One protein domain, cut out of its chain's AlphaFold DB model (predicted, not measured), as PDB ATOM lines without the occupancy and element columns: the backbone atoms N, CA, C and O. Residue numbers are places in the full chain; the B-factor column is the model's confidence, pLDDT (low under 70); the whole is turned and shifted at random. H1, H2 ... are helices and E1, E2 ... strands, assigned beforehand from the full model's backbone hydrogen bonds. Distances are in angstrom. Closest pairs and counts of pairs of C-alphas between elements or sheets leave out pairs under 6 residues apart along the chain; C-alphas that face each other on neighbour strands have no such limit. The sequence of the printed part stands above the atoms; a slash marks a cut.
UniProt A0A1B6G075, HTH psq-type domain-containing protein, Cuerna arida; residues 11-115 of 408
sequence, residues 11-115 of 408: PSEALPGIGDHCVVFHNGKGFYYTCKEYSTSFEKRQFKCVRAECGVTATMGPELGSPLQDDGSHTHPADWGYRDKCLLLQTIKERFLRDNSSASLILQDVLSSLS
ATOM      1  N   PRO A  11      93.679  99.896  92.736       70.56
ATOM      2  CA  PRO A  11      95.017 100.476  92.685       70.56
ATOM      3  C   PRO A  11      96.050  99.499  93.262       70.56
ATOM      4  O   PRO A  11      95.734  98.711  94.155       70.56
ATOM      5  N   SER A  12      97.290  99.537  92.768       79.44
ATOM      6  CA  SER A  12      98.350  98.681  93.317       79.44
ATOM      7  C   SER A  12      98.889  99.249  94.632       79.44
ATOM      8  O   SER A  12      99.549 100.291  94.629       79.44
ATOM      9  N   GLU A  13      98.662  98.548  95.741       82.44
ATOM     10  CA  GLU A  13      99.308  98.840  97.024       82.44
ATOM     11  C   GLU A  13     100.791  98.430  96.970       82.44
ATOM     12  O   GLU A  13     101.164  97.448  96.311       82.44
ATOM     13  N   ALA A  14     101.635  99.174  97.686       84.81
ATOM     14  CA  ALA A  14     103.023  98.821  97.951       84.81
ATOM     15  C   ALA A  14     103.137  98.333  99.399       84.81
ATOM     16  O   ALA A  14     102.741  99.036 100.324       84.81
ATOM     17  N   LEU A  15     103.677  97.133  99.580       85.88
ATOM     18  CA  LEU A  15     103.821  96.444 100.858       85.88
ATOM     19  C   LEU A  15     105.312  96.309 101.219       85.88
ATOM     20  O   LEU A  15     106.146  96.174 100.312       85.88
ATOM     21  N   PRO A  16     105.666  96.293 102.517       82.31
ATOM     22  CA  PRO A  16     106.996  95.881 102.961       82.31
ATOM     23  C   PRO A  16     107.245  94.438 102.510       82.31
ATOM     24  O   PRO A  16     106.381  93.575 102.659       82.31
ATOM     25  N   GLY A  17     108.395  94.173 101.893       77.19
ATOM     26  CA  GLY A  17     108.684  92.851 101.344       77.19
ATOM     27  C   GLY A  17     109.300  91.867 102.350       77.19
ATOM     28  O   GLY A  17     109.789  92.238 103.419       77.19
ATOM     29  N   ILE A  18     109.261  90.588 101.972       76.56
ATOM     30  CA  ILE A  18     109.792  89.441 102.728       76.56
ATOM     31  C   ILE A  18     111.055  88.923 102.009       76.56
ATOM     32  O   ILE A  18     111.132  89.001 100.776       76.56
ATOM     33  N   GLY A  19     112.044  88.407 102.747       75.19
ATOM     34  CA  GLY A  19     113.320  87.932 102.204       75.19
ATOM     35  C   GLY A  19     114.162  89.022 101.523       75.19
ATOM     36  O   GLY A  19     114.324  90.126 102.041       75.19
ATOM     37  N   ASP A  20     114.690  88.711 100.334       69.75
ATOM     38  CA  ASP A  20     115.605  89.544  99.526       69.75
ATOM     39  C   ASP A  20     114.985  90.849  98.962       69.75
ATOM     40  O   ASP A  20     115.529  91.457  98.032       69.75
ATOM     41  N   HIS A  21     113.776  91.237  99.376       76.25
ATOM     42  CA  HIS A  21     112.954  92.236  98.687       76.25
ATOM     43  C   HIS A  21     112.452  93.301  99.667       76.25
ATOM     44  O   HIS A  21     111.640  93.007 100.531       76.25
ATOM     45  N   CYS A  22     112.891  94.556  99.517       72.25
ATOM     46  CA  CYS A  22     112.498  95.642 100.429       72.25
ATOM     47  C   CYS A  22     111.026  96.062 100.270       72.25
ATOM     48  O   CYS A  22     110.360  96.374 101.252       72.25
ATOM     49  N   VAL A  23     110.518  96.081  99.030       85.56
ATOM     50  CA  VAL A  23     109.146  96.496  98.692       85.56
ATOM     51  C   VAL A  23     108.562  95.544  97.653       85.56
ATOM     52  O   VAL A  23     109.207  95.240  96.645       85.56
ATOM     53  N   VAL A  24     107.326  95.108  97.884       89.06
ATOM     54  CA  VAL A  24     106.550  94.222  97.011       89.06
ATOM     55  C   VAL A  24     105.220  94.899  96.672       89.06
ATOM     56  O   VAL A  24     104.575  95.479  97.532       89.06
ATOM     57  N   PHE A  25     104.793  94.830  95.416       89.50
ATOM     58  CA  PHE A  25     103.542  95.423  94.932       89.50
ATOM     59  C   PHE A  25     102.536  94.316  94.614       89.50
ATOM     60  O   PHE A  25     102.944  93.276  94.095       89.50
ATOM     61  N   HIS A  26     101.239  94.522  94.852       87.94
ATOM     62  CA  HIS A  26     100.210  93.545  94.459       87.94
ATOM     63  C   HIS A  26      99.186  94.122  93.473       87.94
ATOM     64  O   HIS A  26      98.953  95.325  93.411       87.94
ATOM     65  N   ASN A  27      98.572  93.247  92.671       85.44
ATOM     66  CA  ASN A  27      97.605  93.616  91.623       85.44
ATOM     67  C   ASN A  27      96.128  93.491  92.059       85.44
ATOM     68  O   ASN A  27      95.240  93.368  91.215       85.44
ATOM     69  N   GLY A  28      95.864  93.406  93.367       81.56
ATOM     70  CA  GLY A  28      94.531  93.150  93.935       81.56
ATOM     71  C   GLY A  28      93.911  91.775  93.629       81.56
ATOM     72  O   GLY A  28      92.813  91.494  94.095       81.56
ATOM     73  N   LYS A  29      94.598  90.897  92.884       83.44
ATOM     74  CA  LYS A  29      94.134  89.542  92.517       83.44
ATOM     75  C   LYS A  29      94.914  88.435  93.245       83.44
ATOM     76  O   LYS A  29      94.949  87.300  92.780       83.44
ATOM     77  N   GLY A  30      95.601  88.786  94.335       85.38
ATOM     78  CA  GLY A  30      96.493  87.893  95.080       85.38
ATOM     79  C   GLY A  30      97.785  87.511  94.341       85.38
ATOM     80  O   GLY A  30      98.370  86.475  94.651       85.38
ATOM     81  N   PHE A  31      98.248  88.318  93.377       90.12
ATOM     82  CA  PHE A  31      99.574  88.166  92.767       90.12
ATOM     83  C   PHE A  31     100.486  89.336  93.141       90.12
ATOM     84  O   PHE A  31     100.060  90.495  93.154       90.12
ATOM     85  N   TYR A  32     101.747  89.009  93.429       90.31
ATOM     86  CA  TYR A  32     102.724  89.903  94.049       90.31
ATOM     87  C   TYR A  32     103.980  90.017  93.199       90.31
ATOM     88  O   TYR A  32     104.425  89.044  92.577       90.31
ATOM     89  N   TYR A  33     104.561  91.212  93.196       90.44
ATOM     90  CA  TYR A  33     105.572  91.614  92.239       90.44
ATOM     91  C   TYR A  33     106.688  92.454  92.856       90.44
ATOM     92  O   TYR A  33     106.466  93.248  93.763       90.44
ATOM     93  N   THR A  34     107.885  92.359  92.286       88.75
ATOM     94  CA  THR A  34     108.994  93.286  92.556       88.75
ATOM     95  C   THR A  34     109.352  94.087  91.314       88.75
ATOM     96  O   THR A  34     109.355  93.558  90.199       88.75
ATOM     97  N   CYS A  35     109.675  95.367  91.505       85.38
ATOM     98  CA  CYS A  35     110.208  96.213  90.442       85.38
ATOM     99  C   CYS A  35     111.578  95.675  89.983       85.38
ATOM    100  O   CYS A  35     112.383  95.242  90.808       85.38
ATOM    101  N   LYS A  36     111.834  95.680  88.670       77.62
ATOM    102  CA  LYS A  36     113.155  95.385  88.089       77.62
ATOM    103  C   LYS A  36     113.872  96.667  87.694       77.62
ATOM    104  O   LYS A  36     114.954  96.954  88.188       77.62
ATOM    105  N   GLU A  37     113.275  97.387  86.751       67.38
ATOM    106  CA  GLU A  37     113.917  98.464  86.004       67.38
ATOM    107  C   GLU A  37     112.884  99.543  85.654       67.38
ATOM    108  O   GLU A  37     111.723  99.256  85.336       67.38
ATOM    109  N   TYR A  38     113.332 100.798  85.686       59.41
ATOM    110  CA  TYR A  38     112.585 101.952  85.197       59.41
ATOM    111  C   TYR A  38     112.930 102.176  83.722       59.41
ATOM    112  O   TYR A  38     114.055 102.555  83.398       59.41
ATOM    113  N   SER A  39     111.971 101.966  82.814       56.06
ATOM    114  CA  SER A  39     112.182 102.240  81.389       56.06
ATOM    115  C   SER A  39     112.051 103.740  81.112       56.06
ATOM    116  O   SER A  39     110.971 104.238  80.788       56.06
ATOM    117  N   THR A  40     113.164 104.466  81.240       54.03
ATOM    118  CA  THR A  40     113.246 105.932  81.064       54.03
ATOM    119  C   THR A  40     112.774 106.430  79.696       54.03
ATOM    120  O   THR A  40     112.417 107.592  79.563       54.03
ATOM    121  N   SER A  41     112.735 105.563  78.680       55.03
ATOM    122  CA  SER A  41     112.287 105.892  77.321       55.03
ATOM    123  C   SER A  41     110.771 105.806  77.100       55.03
ATOM    124  O   SER A  41     110.304 106.194  76.032       55.03
ATOM    125  N   PHE A  42     110.005 105.293  78.071       54.19
ATOM    126  CA  PHE A  42     108.549 105.110  77.958       54.19
ATOM    127  C   PHE A  42     107.775 105.380  79.261       54.19
ATOM    128  O   PHE A  42     106.587 105.079  79.314       54.19
ATOM    129  N   GLU A  43     108.443 105.844  80.325       60.59
ATOM    130  CA  GLU A  43     107.903 106.032  81.691       60.59
ATOM    131  C   GLU A  43     107.290 104.769  82.340       60.59
ATOM    132  O   GLU A  43     106.734 104.806  83.437       60.59
ATOM    133  N   LYS A  44     107.449 103.601  81.703       64.50
ATOM    134  CA  LYS A  44     106.903 102.326  82.176       64.50
ATOM    135  C   LYS A  44     107.844 101.655  83.167       64.50
ATOM    136  O   LYS A  44     108.959 101.255  82.821       64.50
ATOM    137  N   ARG A  45     107.353 101.468  84.392       77.44
ATOM    138  CA  ARG A  45     107.971 100.603  85.405       77.44
ATOM    139  C   ARG A  45     107.700  99.141  85.036       77.44
ATOM    140  O   ARG A  45     106.553  98.791  84.756       77.44
ATOM    141  N   GLN A  46     108.738  98.306  85.013       83.12
ATOM    142  CA  GLN A  46     108.600  96.870  84.748       83.12
ATOM    143  C   GLN A  46     108.750  96.056  86.029       83.12
ATOM    144  O   GLN A  46     109.736  96.188  86.757       83.12
ATOM    145  N   PHE A  47     107.796  95.157  86.258       88.94
ATOM    146  CA  PHE A  47     107.733  94.321  87.447       88.94
ATOM    147  C   PHE A  47     107.842  92.831  87.083       88.94
ATOM    148  O   PHE A  47     107.403  92.412  86.013       88.94
ATOM    149  N   LYS A  48     108.419  92.018  87.973       90.44
ATOM    150  CA  LYS A  48     108.420  90.540  87.923       90.44
ATOM    151  C   LYS A  48     107.528  89.980  89.020       90.44
ATOM    152  O   LYS A  48     107.510  90.557  90.101       90.44
ATOM    153  N   CYS A  49     106.861  88.853  88.790       90.75
ATOM    154  CA  CYS A  49     106.272  88.073  89.879       90.75
ATOM    155  C   CYS A  49     107.352  87.713  90.925       90.75
ATOM    156  O   CYS A  49     108.509  87.471  90.564       90.75
ATOM    157  N   VAL A  50     106.986  87.682  92.210       86.75
ATOM    158  CA  VAL A  50     107.879  87.267  93.311       86.75
ATOM    159  C   VAL A  50     108.272  85.789  93.189       86.75
ATOM    160  O   VAL A  50     109.428  85.441  93.422       86.75
ATOM    161  N   ARG A  51     107.356  84.907  92.761       85.25
ATOM    162  CA  ARG A  51     107.655  83.478  92.580       85.25
ATOM    163  C   ARG A  51     108.511  83.277  91.325       85.25
ATOM    164  O   ARG A  51     108.024  83.396  90.201       85.25
ATOM    165  N   ALA A  52     109.793  82.960  91.520       80.19
ATOM    166  CA  ALA A  52     110.811  82.928  90.462       80.19
ATOM    167  C   ALA A  52     110.477  81.999  89.277       80.19
ATOM    168  O   ALA A  52     110.804  82.323  88.135       80.19
ATOM    169  N   GLU A  53     109.794  80.880  89.529       83.94
ATOM    170  CA  GLU A  53     109.377  79.912  88.502       83.94
ATOM    171  C   GLU A  53     108.186  80.385  87.650       83.94
ATOM    172  O   GLU A  53     107.928  79.824  86.588       83.94
ATOM    173  N   CYS A  54     107.465  81.424  88.084       87.00
ATOM    174  CA  CYS A  54     106.300  81.945  87.372       87.00
ATOM    175  C   CYS A  54     106.691  82.704  86.096       87.00
ATOM    176  O   CYS A  54     106.025  82.605  85.067       87.00
ATOM    177  N   GLY A  55     107.772  83.489  86.153       82.69
ATOM    178  CA  GLY A  55     108.292  84.266  85.022       82.69
ATOM    179  C   GLY A  55     107.415  85.432  84.534       82.69
ATOM    180  O   GLY A  55     107.935  86.299  83.832       82.69
ATOM    181  N   VAL A  56     106.133  85.492  84.920       89.62
ATOM    182  CA  VAL A  56     105.188  86.562  84.557       89.62
ATOM    183  C   VAL A  56     105.730  87.935  84.954       89.62
ATOM    184  O   VAL A  56     106.175  88.157  86.085       89.62
ATOM    185  N   THR A  57     105.665  88.871  84.011       89.75
ATOM    186  CA  THR A  57     105.885  90.299  84.251       89.75
ATOM    187  C   THR A  57     104.561  91.034  84.417       89.75
ATOM    188  O   THR A  57     103.506  90.534  84.033       89.75
ATOM    189  N   ALA A  58     104.616  92.231  84.985       88.94
ATOM    190  CA  ALA A  58     103.510  93.174  84.948       88.94
ATOM    191  C   ALA A  58     104.029  94.574  84.626       88.94
ATOM    192  O   ALA A  58     105.193  94.904  84.894       88.94
ATOM    193  N   THR A  59     103.143  95.399  84.086       85.69
ATOM    194  CA  THR A  59     103.374  96.823  83.855       85.69
ATOM    195  C   THR A  59     102.358  97.661  84.621       85.69
ATOM    196  O   THR A  59     101.259  97.213  84.945       85.69
ATOM    197  N   MET A  60     102.759  98.886  84.951       81.81
ATOM    198  CA  MET A  60     101.936  99.880  85.638       81.81
ATOM    199  C   MET A  60     101.832 101.133  84.761       81.81
ATOM    200  O   MET A  60     102.758 101.434  84.000       81.81
ATOM    201  N   GLY A  61     100.710 101.846  84.854       74.44
ATOM    202  CA  GLY A  61     100.541 103.158  84.224       74.44
ATOM    203  C   GLY A  61     101.482 104.229  84.807       74.44
ATOM    204  O   GLY A  61     102.109 104.003  85.845       74.44
ATOM    205  N   PRO A  62     101.599 105.395  84.142       69.31
ATOM    206  CA  PRO A  62     102.414 106.510  84.629       69.31
ATOM    207  C   PRO A  62     101.786 107.223  85.841       69.31
ATOM    208  O   PRO A  62     102.498 107.869  86.608       69.31
ATOM    209  N   GLU A  63     100.468 107.103  86.035       70.12
ATOM    210  CA  GLU A  63      99.737 107.744  87.131       70.12
ATOM    211  C   GLU A  63      99.969 107.022  88.468       70.12
ATOM    212  O   GLU A  63     100.034 105.788  88.532       70.12
ATOM    213  N   LEU A  64     100.073 107.791  89.554       64.88
ATOM    214  CA  LEU A  64     100.279 107.265  90.904       64.88
ATOM    215  C   LEU A  64      99.095 106.374  91.319       64.88
ATOM    216  O   LEU A  64      97.946 106.790  91.234       64.88
ATOM    217  N   GLY A  65      99.380 105.148  91.766       66.88
ATOM    218  CA  GLY A  65      98.342 104.176  92.127       66.88
ATOM    219  C   GLY A  65      97.667 103.477  90.940       66.88
ATOM    220  O   GLY A  65      96.712 102.736  91.159       66.88
ATOM    221  N   SER A  66      98.153 103.656  89.701       80.06
ATOM    222  CA  SER A  66      97.692 102.875  88.540       80.06
ATOM    223  C   SER A  66      97.652 101.367  88.855       80.06
ATOM    224  O   SER A  66      98.596 100.856  89.459       80.06
ATOM    225  N   PRO A  67      96.628 100.615  88.414       83.06
ATOM    226  CA  PRO A  67      96.582  99.172  88.625       83.06
ATOM    227  C   PRO A  67      97.747  98.468  87.913       83.06
ATOM    228  O   PRO A  67      98.122  98.828  86.793       83.06
ATOM    229  N   LEU A  68      98.284  97.418  88.540       86.12
ATOM    230  CA  LEU A  68      99.223  96.505  87.887       86.12
ATOM    231  C   LEU A  68      98.482  95.614  86.883       86.12
ATOM    232  O   LEU A  68      97.508  94.941  87.231       86.12
ATOM    233  N   GLN A  69      98.974  95.589  85.645       85.25
ATOM    234  CA  GLN A  69      98.458  94.745  84.574       85.25
ATOM    235  C   GLN A  69      99.439  93.614  84.253       85.25
ATOM    236  O   GLN A  69     100.582  93.846  83.867       85.25
ATOM    237  N   ASP A  70      98.965  92.381  84.420       86.94
ATOM    238  CA  ASP A  70      99.688  91.137  84.172       86.94
ATOM    239  C   ASP A  70      99.976  90.933  82.669       86.94
ATOM    240  O   ASP A  70      99.059  90.757  81.864       86.94
ATOM    241  N   ASP A  71     101.253  90.866  82.291       84.50
ATOM    242  CA  ASP A  71     101.716  90.586  80.924       84.50
ATOM    243  C   ASP A  71     101.881  89.065  80.693       84.50
ATOM    244  O   ASP A  71     102.905  88.589  80.193       84.50
ATOM    245  N   GLY A  72     100.893  88.265  81.110       85.06
ATOM    246  CA  GLY A  72     100.936  86.803  81.004       85.06
ATOM    247  C   GLY A  72      99.855  86.075  81.807       85.06
ATOM    248  O   GLY A  72      98.831  86.643  82.175       85.06
ATOM    249  N   SER A  73     100.085  84.790  82.079       87.94
ATOM    250  CA  SER A  73      99.238  83.957  82.942       87.94
ATOM    251  C   SER A  73     100.117  83.221  83.945       87.94
ATOM    252  O   SER A  73     101.103  82.600  83.551       87.94
ATOM    253  N   HIS A  74      99.779  83.308  85.233       88.44
ATOM    254  CA  HIS A  74     100.580  82.711  86.303       88.44
ATOM    255  C   HIS A  74     100.484  81.186  86.301       88.44
ATOM    256  O   HIS A  74      99.422  80.618  86.056       88.44
ATOM    257  N   THR A  75     101.588  80.521  86.633       89.06
ATOM    258  CA  THR A  75     101.671  79.054  86.749       89.06
ATOM    259  C   THR A  75     101.243  78.525  88.124       89.06
ATOM    260  O   THR A  75     101.379  77.336  88.398       89.06
ATOM    261  N   HIS A  76     100.733  79.394  89.001       86.94
ATOM    262  CA  HIS A  76     100.418  79.097  90.397       86.94
ATOM    263  C   HIS A  76      99.130  79.809  90.854       86.94
ATOM    264  O   HIS A  76      98.753  80.820  90.258       86.94
ATOM    265  N   PRO A  77      98.468  79.337  91.929       87.62
ATOM    266  CA  PRO A  77      97.319  80.028  92.510       87.62
ATOM    267  C   PRO A  77      97.706  81.383  93.120       87.62
ATOM    268  O   PRO A  77      98.867  81.613  93.480       87.62
ATOM    269  N   ALA A  78      96.701  82.248  93.253       89.50
ATOM    270  CA  ALA A  78      96.764  83.498  94.002       89.50
ATOM    271  C   ALA A  78      97.013  83.248  95.504       89.50
ATOM    272  O   ALA A  78      96.541  82.257  96.059       89.50
ATOM    273  N   ASP A  79      97.743  84.155  96.154       88.50
ATOM    274  CA  ASP A  79      98.231  84.023  97.531       88.50
ATOM    275  C   ASP A  79      97.604  85.092  98.444       88.50
ATOM    276  O   ASP A  79      98.187  86.133  98.747       88.50
ATOM    277  N   TRP A  80      96.346  84.879  98.826       85.12
ATOM    278  CA  TRP A  80      95.560  85.896  99.532       85.12
ATOM    279  C   TRP A  80      96.116  86.255 100.920       85.12
ATOM    280  O   TRP A  80      95.985  87.402 101.327       85.12
ATOM    281  N   GLY A  81      96.806  85.328 101.597       84.94
ATOM    282  CA  GLY A  81      97.403  85.566 102.919       84.94
ATOM    283  C   GLY A  81      98.782  86.242 102.905       84.94
ATOM    284  O   GLY A  81      99.260  86.668 103.954       84.94
ATOM    285  N   TYR A  82      99.449  86.360 101.748       86.62
ATOM    286  CA  TYR A  82     100.794  86.951 101.680       86.62
ATOM    287  C   TYR A  82     100.815  88.435 102.087       86.62
ATOM    288  O   TYR A  82     101.771  88.869 102.727       86.62
ATOM    289  N   ARG A  83      99.751  89.204 101.795       88.12
ATOM    290  CA  ARG A  83      99.606  90.597 102.257       88.12
ATOM    291  C   ARG A  83      99.663  90.695 103.780       88.12
ATOM    292  O   ARG A  83     100.447  91.475 104.313       88.12
ATOM    293  N   ASP A  84      98.879  89.876 104.469       86.31
ATOM    294  CA  ASP A  84      98.763  89.950 105.926       86.31
ATOM    295  C   ASP A  84     100.047  89.444 106.604       86.31
ATOM    296  O   ASP A  84     100.488  90.025 107.593       86.31
ATOM    297  N   LYS A  85     100.743  88.465 105.999       87.81
ATOM    298  CA  LYS A  85     102.109  88.074 106.395       87.81
ATOM    299  C   LYS A  85     103.118  89.226 106.271       87.81
ATOM    300  O   LYS A  85     103.945  89.390 107.166       87.81
ATOM    301  N   CYS A  86     103.055  90.034 105.206       85.75
ATOM    302  CA  CYS A  86     103.927  91.208 105.043       85.75
ATOM    303  C   CYS A  86     103.699  92.240 106.158       85.75
ATOM    304  O   CYS A  86     104.658  92.736 106.749       85.75
ATOM    305  N   LEU A  87     102.432  92.538 106.467       86.56
ATOM    306  CA  LEU A  87     102.067  93.505 107.505       86.56
ATOM    307  C   LEU A  87     102.422  93.000 108.912       86.56
ATOM    308  O   LEU A  87     103.012  93.747 109.686       86.56
ATOM    309  N   LEU A  88     102.159  91.727 109.222       87.44
ATOM    310  CA  LEU A  88     102.547  91.106 110.494       87.44
ATOM    311  C   LEU A  88     104.065  91.188 110.726       87.44
ATOM    312  O   LEU A  88     104.506  91.618 111.791       87.44
ATOM    313  N   LEU A  89     104.870  90.833 109.718       86.62
ATOM    314  CA  LEU A  89     106.332  90.915 109.802       86.62
ATOM    315  C   LEU A  89     106.833  92.358 109.957       86.62
ATOM    316  O   LEU A  89     107.825  92.576 110.654       86.62
ATOM    317  N   GLN A  90     106.158  93.343 109.359       86.38
ATOM    318  CA  GLN A  90     106.476  94.758 109.557       86.38
ATOM    319  C   GLN A  90     106.171  95.213 110.991       86.38
ATOM    320  O   GLN A  90     107.050  95.781 111.636       86.38
ATOM    321  N   THR A  91     104.992  94.890 111.530       86.12
ATOM    322  CA  THR A  91     104.621  95.194 112.925       86.12
ATOM    323  C   THR A  91     105.607  94.581 113.922       86.12
ATOM    324  O   THR A  91     106.017  95.246 114.874       86.12
ATOM    325  N   ILE A  92     106.043  93.336 113.693       86.25
ATOM    326  CA  ILE A  92     107.046  92.669 114.537       86.25
ATOM    327  C   ILE A  92     108.398  93.389 114.451       86.25
ATOM    328  O   ILE A  92     109.010  93.637 115.488       86.25
ATOM    329  N   LYS A  93     108.850  93.783 113.251       84.25
ATOM    330  CA  LYS A  93     110.097  94.551 113.063       84.25
ATOM    331  C   LYS A  93     110.050  95.917 113.751       84.25
ATOM    332  O   LYS A  93     111.013  96.294 114.412       84.25
ATOM    333  N   GLU A  94     108.943  96.647 113.631       84.06
ATOM    334  CA  GLU A  94     108.781  97.970 114.248       84.06
ATOM    335  C   GLU A  94     108.735  97.913 115.777       84.06
ATOM    336  O   GLU A  94     109.342  98.760 116.433       84.06
ATOM    337  N   ARG A  95     108.063  96.908 116.353       84.19
ATOM    338  CA  ARG A  95     108.075  96.660 117.804       84.19
ATOM    339  C   ARG A  95     109.443  96.173 118.285       84.19
ATOM    340  O   ARG A  95     109.968  96.702 119.255       84.19
ATOM    341  N   PHE A  96     110.100  95.261 117.564       83.38
ATOM    342  CA  PHE A  96     111.451  94.793 117.906       83.38
ATOM    343  C   PHE A  96     112.462  95.951 117.982       83.38
ATOM    344  O   PHE A  96     113.226  96.043 118.941       83.38
ATOM    345  N   LEU A  97     112.425  96.873 117.011       82.00
ATOM    346  CA  LEU A  97     113.286  98.064 116.976       82.00
ATOM    347  C   LEU A  97     112.953  99.114 118.051       82.00
ATOM    348  O   LEU A  97     113.818  99.924 118.383       82.00
ATOM    349  N   ARG A  98     111.719  99.131 118.565       81.62
ATOM    350  CA  ARG A  98     111.237 100.092 119.571       81.62
ATOM    351  C   ARG A  98     111.457  99.596 120.997       81.62
ATOM    352  O   ARG A  98     111.966 100.330 121.838       81.62
ATOM    353  N   ASP A  99     111.087  98.344 121.232       75.75
ATOM    354  CA  ASP A  99     110.904  97.755 122.557       75.75
ATOM    355  C   ASP A  99     112.083  96.837 122.946       75.75
ATOM    356  O   ASP A  99     112.107  96.295 124.051       75.75
ATOM    357  N   ASN A 100     113.043  96.624 122.027       71.56
ATOM    358  CA  ASN A 100     114.243  95.779 122.170       71.56
ATOM    359  C   ASN A 100     113.948  94.396 122.801       71.56
ATOM    360  O   ASN A 100     114.733  93.853 123.581       71.56
ATOM    361  N   SER A 101     112.770  93.858 122.487       75.62
ATOM    362  CA  SER A 101     112.162  92.687 123.121       75.62
ATOM    363  C   SER A 101     112.149  91.489 122.172       75.62
ATOM    364  O   SER A 101     112.198  91.652 120.956       75.62
ATOM    365  N   SER A 102     112.086  90.267 122.711       83.75
ATOM    366  CA  SER A 102     112.166  89.048 121.891       83.75
ATOM    367  C   SER A 102     111.036  88.967 120.855       83.75
ATOM    368  O   SER A 102     109.857  89.061 121.204       83.75
ATOM    369  N   ALA A 103     111.391  88.732 119.589       79.06
ATOM    370  CA  ALA A 103     110.442  88.673 118.479       79.06
ATOM    371  C   ALA A 103     109.349  87.606 118.674       79.06
ATOM    372  O   ALA A 103     108.202  87.841 118.299       79.06
ATOM    373  N   SER A 104     109.664  86.474 119.315       78.25
ATOM    374  CA  SER A 104     108.692  85.408 119.588       78.25
ATOM    375  C   SER A 104     107.629  85.835 120.621       78.25
ATOM    376  O   SER A 104     106.479  85.420 120.508       78.25
ATOM    377  N   LEU A 105     107.967  86.721 121.573       81.12
ATOM    378  CA  LEU A 105     106.992  87.319 122.505       81.12
ATOM    379  C   LEU A 105     106.101  88.347 121.797       81.12
ATOM    380  O   LEU A 105     104.893  88.361 122.002       81.12
ATOM    381  N   ILE A 106     106.691  89.168 120.922       83.62
ATOM    382  CA  ILE A 106     105.958  90.150 120.108       83.62
ATOM    383  C   ILE A 106     104.972  89.439 119.168       83.62
ATOM    384  O   ILE A 106     103.831  89.872 119.027       83.62
ATOM    385  N   LEU A 107     105.389  88.330 118.548       82.25
ATOM    386  CA  LEU A 107     104.519  87.485 117.730       82.25
ATOM    387  C   LEU A 107     103.384  86.873 118.563       82.25
ATOM    388  O   LEU A 107     102.245  86.872 118.104       82.25
ATOM    389  N   GLN A 108     103.669  86.383 119.775       81.69
ATOM    390  CA  GLN A 108     102.648  85.819 120.658       81.69
ATOM    391  C   GLN A 108     101.604  86.871 121.070       81.69
ATOM    392  O   GLN A 108     100.414  86.605 120.939       81.69
ATOM    393  N   ASP A 109     102.028  88.068 121.480       84.31
ATOM    394  CA  ASP A 109     101.139  89.187 121.828       84.31
ATOM    395  C   ASP A 109     100.228  89.606 120.658       84.31
ATOM    396  O   ASP A 109      99.009  89.721 120.814       84.31
ATOM    397  N   VAL A 110     100.794  89.762 119.456       83.31
ATOM    398  CA  VAL A 110     100.019  90.116 118.254       83.31
ATOM    399  C   VAL A 110      99.049  88.996 117.860       83.31
ATOM    400  O   VAL A 110      97.910  89.285 117.503       83.31
ATOM    401  N   LEU A 111      99.448  87.721 117.951       80.75
ATOM    402  CA  LEU A 111      98.544  86.600 117.666       80.75
ATOM    403  C   LEU A 111      97.425  86.478 118.711       80.75
ATOM    404  O   LEU A 111      96.277  86.280 118.323       80.75
ATOM    405  N   SER A 112      97.723  86.659 120.002       81.00
ATOM    406  CA  SER A 112      96.707  86.676 121.064       81.00
ATOM    407  C   SER A 112      95.712  87.826 120.884       81.00
ATOM    408  O   SER A 112      94.504  87.607 120.984       81.00
ATOM    409  N   SER A 113      96.197  89.019 120.526       75.88
ATOM    410  CA  SER A 113      95.353  90.177 120.192       75.88
ATOM    411  C   SER A 113      94.392  89.868 119.036       75.88
ATOM    412  O   SER A 113      93.217  90.210 119.094       75.88
ATOM    413  N   LEU A 114      94.869  89.162 118.002       67.56
ATOM    414  CA  LEU A 114      94.059  88.761 116.844       67.56
ATOM    415  C   LEU A 114      93.063  87.624 117.145       67.56
ATOM    416  O   LEU A 114      92.085  87.482 116.412       67.56
ATOM    417  N   SER A 115      93.274  86.816 118.191       57.97
ATOM    418  CA  SER A 115      92.305  85.787 118.602       57.97
ATOM    419  C   SER A 115      91.130  86.336 119.416       57.97
ATOM    420  O   SER A 115      90.009  85.888 119.192       57.97
TER     421      SER A 115
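AT A GLANCE: This is residues 11 to 115 of the 408 residues of the protein "HTH psq-type domain-containing protein" of Cuerna arida (UniProt A0A1B6G075). Picture a strongly twisted sheet of five short to medium strands at one end of an elongated model, with the first half of a long helix, H1, packed over its E1 and E2 side. H1 then runs on away from the sheet, and H2 folds back from its far end, so that the two helices make a V beyond the sheet. The 105 residues printed hold five named strands and then two named helices, in the order E1 E2 E3 E4 E5 H1 H2; the sheet has that same strand order, all antiparallel, and the class is mixed, helices and strands. The whole is loose, with a radius of gyration of the C-alphas of 16.1 A and spans of 47 by 29 by 23 A.

IN THESE COORDINATES: Find C-alpha 14 at (103.023, 98.821, 97.951), where E1, residues 14 to 16, begins. E2 follows at residues 23 to 26. E3, residues 32 to 39, is the longest strand, 20.0 A from first to last C-alpha, and it bends by 58 degrees at residue 36. E4 is residues 44 to 49, 16.2 A long, and E5 is residues 57 to 59. Look next for C-alpha 82 at (100.794, 86.951, 101.680); from there H1, residues 82 to 99, runs 25.6 A. H2, residues 103 to 115, covers 18.4 A and ends at C-alpha 115, (92.305, 85.787, 118.602).

HOW THE PARTS SIT: Begin with the sheet, a meander, each strand the antiparallel neighbour of the one before; each successive pair is a hairpin, and E1 and E5 are the edge strands. Between E1 and E2, N 15 and O 24 are 2.8 A apart, within hydrogen-bond range. Look likewise at N 25 and O 33, 2.8 A, for E2 and E3; at N 34 and O 48, 2.9 A, for E3 and E4; and at N 47 and O 58, 2.9 A, for E4 and E5. H1 is on the sheet at a height over the sheet of 9.9 A, two layers with the helix on one face. It lies over E1 and E2, slantwise to the strands, at 44 degrees to E1 on the local plane; the closest C-alphas of E1 and H1, those of Pro 16 and Cys 86, are 6.0 A apart. H2 is not on the sheet. H1, with residues 92 to 96 alone, touches residues 103 to 107 of H2, closest at the C-alphas of Ile 92 and Ile 106, 6.2 A. They run opposite ways at a steep tilt of 55 degrees. In H1 and H2 every O i to N i+4 pair is within hydrogen-bond range.

THE WHOLE: The two C-alphas farthest apart, those of Ser 41 and Ser 112, are 50.3 A apart. The printed part has no cut. The link from E5 to H1, residues 60 to 81, is long; residues 69 to 70 in it pair antiparallel with residues 58 to 59 of E5. The mean pLDDT of the printed part is 80.8; look for values under 70 at residue 20, residues 37 to 44, residue 62, residues 64 to 65 and residues 114 to 115.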